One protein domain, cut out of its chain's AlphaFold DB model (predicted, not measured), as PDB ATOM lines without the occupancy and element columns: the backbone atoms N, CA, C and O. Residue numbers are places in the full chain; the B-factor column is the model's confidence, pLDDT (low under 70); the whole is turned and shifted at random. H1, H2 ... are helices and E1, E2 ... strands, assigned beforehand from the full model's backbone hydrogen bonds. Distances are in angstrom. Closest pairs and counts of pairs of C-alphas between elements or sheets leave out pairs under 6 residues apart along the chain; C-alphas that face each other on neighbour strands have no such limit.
ATOM      1  N   ASP A   2     137.781 186.486 157.688       81.81
ATOM      2  CA  ASP A   2     137.874 185.350 156.755       81.81
ATOM      3  C   ASP A   2     136.527 184.909 156.175       81.81
ATOM      4  O   ASP A   2     136.439 184.645 154.983       81.81
ATOM      5  N   LEU A   3     135.452 184.974 156.963       82.69
ATOM      6  CA  LEU A   3     134.084 184.750 156.481       82.69
ATOM      7  C   LEU A   3     133.696 185.685 155.319       82.69
ATOM      8  O   LEU A   3     133.197 185.228 154.297       82.69
ATOM      9  N   ALA A   4     133.976 186.986 155.452       82.62
ATOM     10  CA  ALA A   4     133.688 187.966 154.404       82.62
ATOM     11  C   ALA A   4     134.497 187.699 153.128       82.62
ATOM     12  O   ALA A   4     134.037 187.981 152.032       82.62
ATOM     13  N   ARG A   5     135.696 187.128 153.257       85.12
ATOM     14  CA  ARG A   5     136.554 186.812 152.110       85.12
ATOM     15  C   ARG A   5     136.063 185.600 151.349       85.12
ATOM     16  O   ARG A   5     136.091 185.618 150.130       85.12
ATOM     17  N   VAL A   6     135.600 184.582 152.070       84.88
ATOM     18  CA  VAL A   6     134.970 183.406 151.462       84.88
ATOM     19  C   VAL A   6     133.720 183.821 150.689       84.88
ATOM     20  O   VAL A   6     133.562 183.399 149.551       84.88
ATOM     21  N   LEU A   7     132.881 184.685 151.272       84.12
ATOM     22  CA  LEU A   7     131.687 185.215 150.603       84.12
ATOM     23  C   LEU A   7     132.035 186.019 149.343       84.12
ATOM     24  O   LEU A   7     131.459 185.782 148.294       84.12
ATOM     25  N   LEU A   8     133.032 186.902 149.421       84.31
ATOM     26  CA  LEU A   8     133.457 187.724 148.283       84.31
ATOM     27  C   LEU A   8     134.333 186.981 147.254       84.31
ATOM     28  O   LEU A   8     134.694 187.563 146.234       84.31
ATOM     29  N   GLY A   9     134.725 185.729 147.512       83.25
ATOM     30  CA  GLY A   9     135.653 184.986 146.649       83.25
ATOM     31  C   GLY A   9     137.086 185.543 146.628       83.25
ATOM     32  O   GLY A   9     137.828 185.316 145.674       83.25
ATOM     33  N   GLU A  10     137.491 186.271 147.669       86.06
ATOM     34  CA  GLU A  10     138.792 186.941 147.750       86.06
ATOM     35  C   GLU A  10     139.912 185.972 148.179       86.06
ATOM     36  O   GLU A  10     139.724 185.167 149.102       86.06
ATOM     37  N   PRO A  11     141.118 186.055 147.583       82.38
ATOM     38  CA  PRO A  11     142.208 185.133 147.877       82.38
ATOM     39  C   PRO A  11     142.707 185.274 149.325       82.38
ATOM     40  O   PRO A  11     142.589 186.355 149.917       82.38
ATOM     41  N   PRO A  12     143.341 184.231 149.901       77.00
ATOM     42  CA  PRO A  12     144.047 184.312 151.186       77.00
ATOM     43  C   PRO A  12     145.103 185.443 151.188       77.00
ATOM     44  O   PRO A  12     145.685 185.761 150.162       77.00
ATOM     45  N   GLY A  13     145.346 186.108 152.325       76.12
ATOM     46  CA  GLY A  13     146.110 187.374 152.411       76.12
ATOM     47  C   GLY A  13     145.463 188.724 151.976       76.12
ATOM     48  O   GLY A  13     145.884 189.743 152.508       76.12
ATOM     49  N   ALA A  14     144.436 188.780 151.113       79.44
ATOM     50  CA  ALA A  14     143.673 190.007 150.798       79.44
ATOM     51  C   ALA A  14     143.196 190.807 152.039       79.44
ATOM     52  O   ALA A  14     142.465 190.302 152.897       79.44
ATOM     53  N   GLY A  15     143.612 192.075 152.119       81.12
ATOM     54  CA  GLY A  15     143.246 193.002 153.190       81.12
ATOM     55  C   GLY A  15     141.911 193.683 152.911       81.12
ATOM     56  O   GLY A  15     141.869 194.709 152.237       81.12
ATOM     57  N   LEU A  16     140.820 193.131 153.444       83.38
ATOM     58  CA  LEU A  16     139.516 193.791 153.394       83.38
ATOM     59  C   LEU A  16     139.457 194.960 154.381       83.38
ATOM     60  O   LEU A  16     139.926 194.861 155.516       83.38
ATOM     61  N   SER A  17     138.827 196.060 153.963       87.88
ATOM     62  CA  SER A  17     138.554 197.176 154.869       87.88
ATOM     63  C   SER A  17     137.578 196.747 155.972       87.88
ATOM     64  O   SER A  17     136.705 195.907 155.745       87.88
ATOM     65  N   ALA A  18     137.681 197.355 157.159       85.81
ATOM     66  CA  ALA A  18     136.766 197.064 158.266       85.81
ATOM     67  C   ALA A  18     135.293 197.291 157.878       85.81
ATOM     68  O   ALA A  18     134.446 196.476 158.227       85.81
ATOM     69  N   ARG A  19     135.014 198.334 157.079       85.00
ATOM     70  CA  ARG A  19     133.670 198.615 156.547       85.00
ATOM     71  C   ARG A  19     133.177 197.520 155.613       85.00
ATOM     72  O   ARG A  19     132.049 197.084 155.748       85.00
ATOM     73  N   THR A  20     134.026 197.037 154.707       82.31
ATOM     74  CA  THR A  20     133.660 195.951 153.785       82.31
ATOM     75  C   THR A  20     133.330 194.674 154.550       82.31
ATOM     76  O   THR A  20     132.333 194.022 154.267       82.31
ATOM     77  N   VAL A  21     134.141 194.325 155.554       85.75
ATOM     78  CA  VAL A  21     133.872 193.152 156.398       85.75
ATOM     79  C   VAL A  21     132.555 193.319 157.155       85.75
ATOM     80  O   VAL A  21     131.779 192.370 157.236       85.75
ATOM     81  N   GLU A  22     132.301 194.505 157.704       85.00
ATOM     82  CA  GLU A  22     131.058 194.810 158.410       85.00
ATOM     83  C   GLU A  22     129.844 194.723 157.478       85.00
ATOM     84  O   GLU A  22     128.907 194.000 157.798       85.00
ATOM     85  N   ASP A  23     129.891 195.354 156.303       81.75
ATOM     86  CA  ASP A  23     128.793 195.360 155.330       81.75
ATOM     87  C   ASP A  23     128.414 193.945 154.868       81.75
ATOM     88  O   ASP A  23     127.231 193.592 154.863       81.75
ATOM     89  N   VAL A  24     129.411 193.115 154.548       82.25
ATOM     90  CA  VAL A  24     129.204 191.726 154.101       82.25
ATOM     91  C   VAL A  24     128.656 190.852 155.232       82.25
ATOM     92  O   VAL A  24     127.762 190.040 155.027       82.25
ATOM     93  N   THR A  25     129.155 191.023 156.459       83.25
ATOM     94  CA  THR A  25     128.753 190.170 157.597       83.25
ATOM     95  C   THR A  25     127.517 190.669 158.346       83.25
ATOM     96  O   THR A  25     127.023 189.982 159.246       83.25
ATOM     97  N   ARG A  26     126.993 191.847 157.989       82.19
ATOM     98  CA  ARG A  26     125.819 192.456 158.629       82.19
ATOM     99  C   ARG A  26     124.554 191.620 158.454       82.19
ATOM    100  O   ARG A  26     123.733 191.576 159.366       82.19
ATOM    101  N   HIS A  27     124.416 190.938 157.320       76.12
ATOM    102  CA  HIS A  27     123.234 190.151 156.960       76.12
ATOM    103  C   HIS A  27     123.418 188.680 157.333       76.12
ATOM    104  O   HIS A  27     123.390 187.789 156.485       76.12
ATOM    105  N   ARG A  28     123.647 188.451 158.628       84.56
ATOM    106  CA  ARG A  28     123.750 187.121 159.227       84.56
ATOM    107  C   ARG A  28     122.449 186.730 159.917       84.56
ATOM    108  O   ARG A  28     121.867 187.521 160.659       84.56
ATOM    109  N   PHE A  29     122.042 185.493 159.703       83.50
ATOM    110  CA  PHE A  29     120.837 184.881 160.231       83.50
ATOM    111  C   PHE A  29     121.207 183.547 160.872       83.50
ATOM    112  O   PHE A  29     122.131 182.873 160.425       83.50
ATOM    113  N   SER A  30     120.516 183.205 161.948       83.88
ATOM    114  CA  SER A  30     120.671 181.942 162.660       83.88
ATOM    115  C   SER A  30     119.351 181.630 163.368       83.88
ATOM    116  O   SER A  30     118.663 182.545 163.847       83.88
ATOM    117  N   TYR A  31     118.955 180.363 163.331       75.00
ATOM    118  CA  TYR A  31     117.760 179.799 163.949       75.00
ATOM    119  C   TYR A  31     118.061 179.181 165.316       75.00
ATOM    120  O   TYR A  31     117.286 179.356 166.258       75.00
ATOM    121  N   GLY A  32     119.184 178.470 165.419       73.62
ATOM    122  CA  GLY A  32     119.706 177.799 166.605       73.62
ATOM    123  C   GLY A  32     120.994 178.443 167.130       73.62
ATOM    124  O   GLY A  32     121.276 179.606 166.885       73.62
ATOM    125  N   GLY A  33     121.766 177.706 167.933       77.50
ATOM    126  CA  GLY A  33     123.076 178.173 168.416       77.50
ATOM    127  C   GLY A  33     124.236 177.859 167.466       77.50
ATOM    128  O   GLY A  33     125.275 178.511 167.542       77.50
ATOM    129  N   ASP A  34     124.038 176.878 166.582       82.94
ATOM    130  CA  ASP A  34     125.097 176.243 165.792       82.94
ATOM    131  C   ASP A  34     124.898 176.392 164.269       82.94
ATOM    132  O   ASP A  34     125.735 175.919 163.498       82.94
ATOM    133  N   ASP A  35     123.820 177.042 163.822       84.94
ATOM    134  CA  ASP A  35     123.566 177.336 162.409       84.94
ATOM    135  C   ASP A  35     123.967 178.776 162.050       84.94
ATOM    136  O   ASP A  35     123.979 179.686 162.883       84.94
ATOM    137  N   LEU A  36     124.321 179.001 160.787       87.56
ATOM    138  CA  LEU A  36     124.677 180.326 160.288       87.56
ATOM    139  C   LEU A  36     124.336 180.453 158.808       87.56
ATOM    140  O   LEU A  36     124.853 179.717 157.974       87.56
ATOM    141  N   CYS A  37     123.550 181.464 158.469       88.38
ATOM    142  CA  CYS A  37     123.297 181.885 157.102       88.38
ATOM    143  C   CYS A  37     123.789 183.323 156.922       88.38
ATOM    144  O   CYS A  37     123.368 184.218 157.651       88.38
ATOM    145  N   VAL A  38     124.687 183.563 155.970       88.88
ATOM    146  CA  VAL A  38     125.137 184.910 155.600       88.88
ATOM    147  C   VAL A  38     124.852 185.141 154.132       88.88
ATOM    148  O   VAL A  38     125.263 184.343 153.292       88.88
ATOM    149  N   LEU A  39     124.149 186.231 153.841       86.31
ATOM    150  CA  LEU A  39     123.725 186.583 152.491       86.31
ATOM    151  C   LEU A  39     124.515 187.781 151.970       86.31
ATOM    152  O   LEU A  39     124.582 188.820 152.632       86.31
ATOM    153  N   ASP A  40     125.038 187.657 150.755       84.75
ATOM    154  CA  ASP A  40     125.539 188.770 149.955       84.75
ATOM    155  C   ASP A  40     124.712 188.935 148.663       84.75
ATOM    156  O   ASP A  40     123.659 188.324 148.485       84.75
ATOM    157  N   TRP A  41     125.130 189.846 147.787       73.62
ATOM    158  CA  TRP A  41     124.400 190.262 146.592       73.62
ATOM    159  C   TRP A  41     124.356 189.196 145.487       73.62
ATOM    160  O   TRP A  41     123.418 189.204 144.690       73.62
ATOM    161  N   ASP A  42     125.336 188.296 145.437       77.38
ATOM    162  CA  ASP A  42     125.461 187.216 144.446       77.38
ATOM    163  C   ASP A  42     125.772 185.841 145.058       77.38
ATOM    164  O   ASP A  42     125.770 184.828 144.358       77.38
ATOM    165  N   THR A  43     126.034 185.797 146.361       83.81
ATOM    166  CA  THR A  43     126.535 184.624 147.075       83.81
ATOM    167  C   THR A  43     125.863 184.493 148.436       83.81
ATOM    168  O   THR A  43     125.409 185.466 149.037       83.81
ATOM    169  N   ALA A  44     125.792 183.265 148.939       88.38
ATOM    170  CA  ALA A  44     125.303 182.974 150.277       88.38
ATOM    171  C   ALA A  44     126.148 181.863 150.901       88.38
ATOM    172  O   ALA A  44     126.479 180.881 150.233       88.38
ATOM    173  N   LEU A  45     126.475 182.002 152.185       88.50
ATOM    174  CA  LEU A  45     127.066 180.934 152.982       88.50
ATOM    175  C   LEU A  45     126.014 180.397 153.942       88.50
ATOM    176  O   LEU A  45     125.523 181.142 154.785       88.50
ATOM    177  N   VAL A  46     125.725 179.103 153.845       89.56
ATOM    178  CA  VAL A  46     124.829 178.398 154.761       89.56
ATOM    179  C   VAL A  46     125.618 177.300 155.465       89.56
ATOM    180  O   VAL A  46     126.201 176.430 154.819       89.56
ATOM    181  N   VAL A  47     125.642 177.360 156.789       89.00
ATOM    182  CA  VAL A  47     126.206 176.354 157.684       89.00
ATOM    183  C   VAL A  47     125.047 175.788 158.486       89.00
ATOM    184  O   VAL A  47     124.488 176.485 159.328       89.00
ATOM    185  N   GLU A  48     124.687 174.539 158.204       86.81
ATOM    186  CA  GLU A  48     123.606 173.831 158.886       86.81
ATOM    187  C   GLU A  48     124.100 172.438 159.315       86.81
ATOM    188  O   GLU A  48     124.159 171.517 158.492       86.81
ATOM    189  N   PRO A  49     124.525 172.268 160.581       83.50
ATOM    190  CA  PRO A  49     125.075 171.005 161.066       83.50
ATOM    191  C   PRO A  49     124.019 169.898 161.204       83.50
ATOM    192  O   PRO A  49     124.378 168.720 161.181       83.50
ATOM    193  N   GLY A  50     122.733 170.245 161.321       81.00
ATOM    194  CA  GLY A  50     121.618 169.301 161.413       81.00
ATOM    195  C   GLY A  50     121.209 168.675 160.077       81.00
ATOM    196  O   GLY A  50     120.401 167.747 160.065       81.00
ATOM    197  N   GLY A  51     121.767 169.146 158.956       80.00
ATOM    198  CA  GLY A  51     121.472 168.629 157.616       80.00
ATOM    199  C   GLY A  51     120.126 169.076 157.036       80.00
ATOM    200  O   GLY A  51     119.714 168.550 156.001       80.00
ATOM    201  N   ASP A  52     119.446 170.032 157.672       82.69
ATOM    202  CA  ASP A  52     118.253 170.667 157.115       82.69
ATOM    203  C   ASP A  52     118.618 171.495 155.867       82.69
ATOM    204  O   ASP A  52     119.591 172.251 155.851       82.69
TER     205      ASP A  52
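This is residues 2 to 52 of the 198 residues of an uncharacterized protein of Planctomycetaceae bacterium (UniProt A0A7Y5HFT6). Two short helices, H1 and H2, pack crosswise at one end of an elongated model, and a hairpin of two antiparallel strands, E1 and E2, extends the other way. Between H2 and E1, residues 28 to 29 pair briefly with residues 37 to 38 of E1. The 51 printed residues hold H1, H2, E1, E2 in that order, mixed in class, with 23 residues in named elements; the whole is only just compact, close to loose, with a radius of gyration of the C-alphas of 11.7 A and spans of 33 by 20 by 19 A.

Start at H1, residues 2 to 8, which touches H2, residues 18 to 25; their closest C-alphas, Ala 4 and Val 21, are 5.6 A apart. Their lines are only just about perpendicular, at 72 degrees. In both, every O i to N i+4 pair is within hydrogen-bond range. Next find the hairpin of E1, residues 36 to 39, and E2, residues 44 to 47, antiparallel at 178 degrees, with N 36 and O 47 at 2.9 A. The closest C-alphas of H1 and E2, Leu 7 and Leu 45, are 6.7 A apart.

Find C-alpha 2 at (137.874, 185.350, 156.755), where H1 begins its 9.8 A. H2 spans 10.6 A, E1 and E2 10.0 A each; E2 ends at C-alpha 47, (126.206, 176.354, 157.684).

The C-alphas farthest apart, Gly 15 and Asp 52, are 33.7 A apart. The printed part has no cut and no long link, and no printed residue is under 70 in pLDDT.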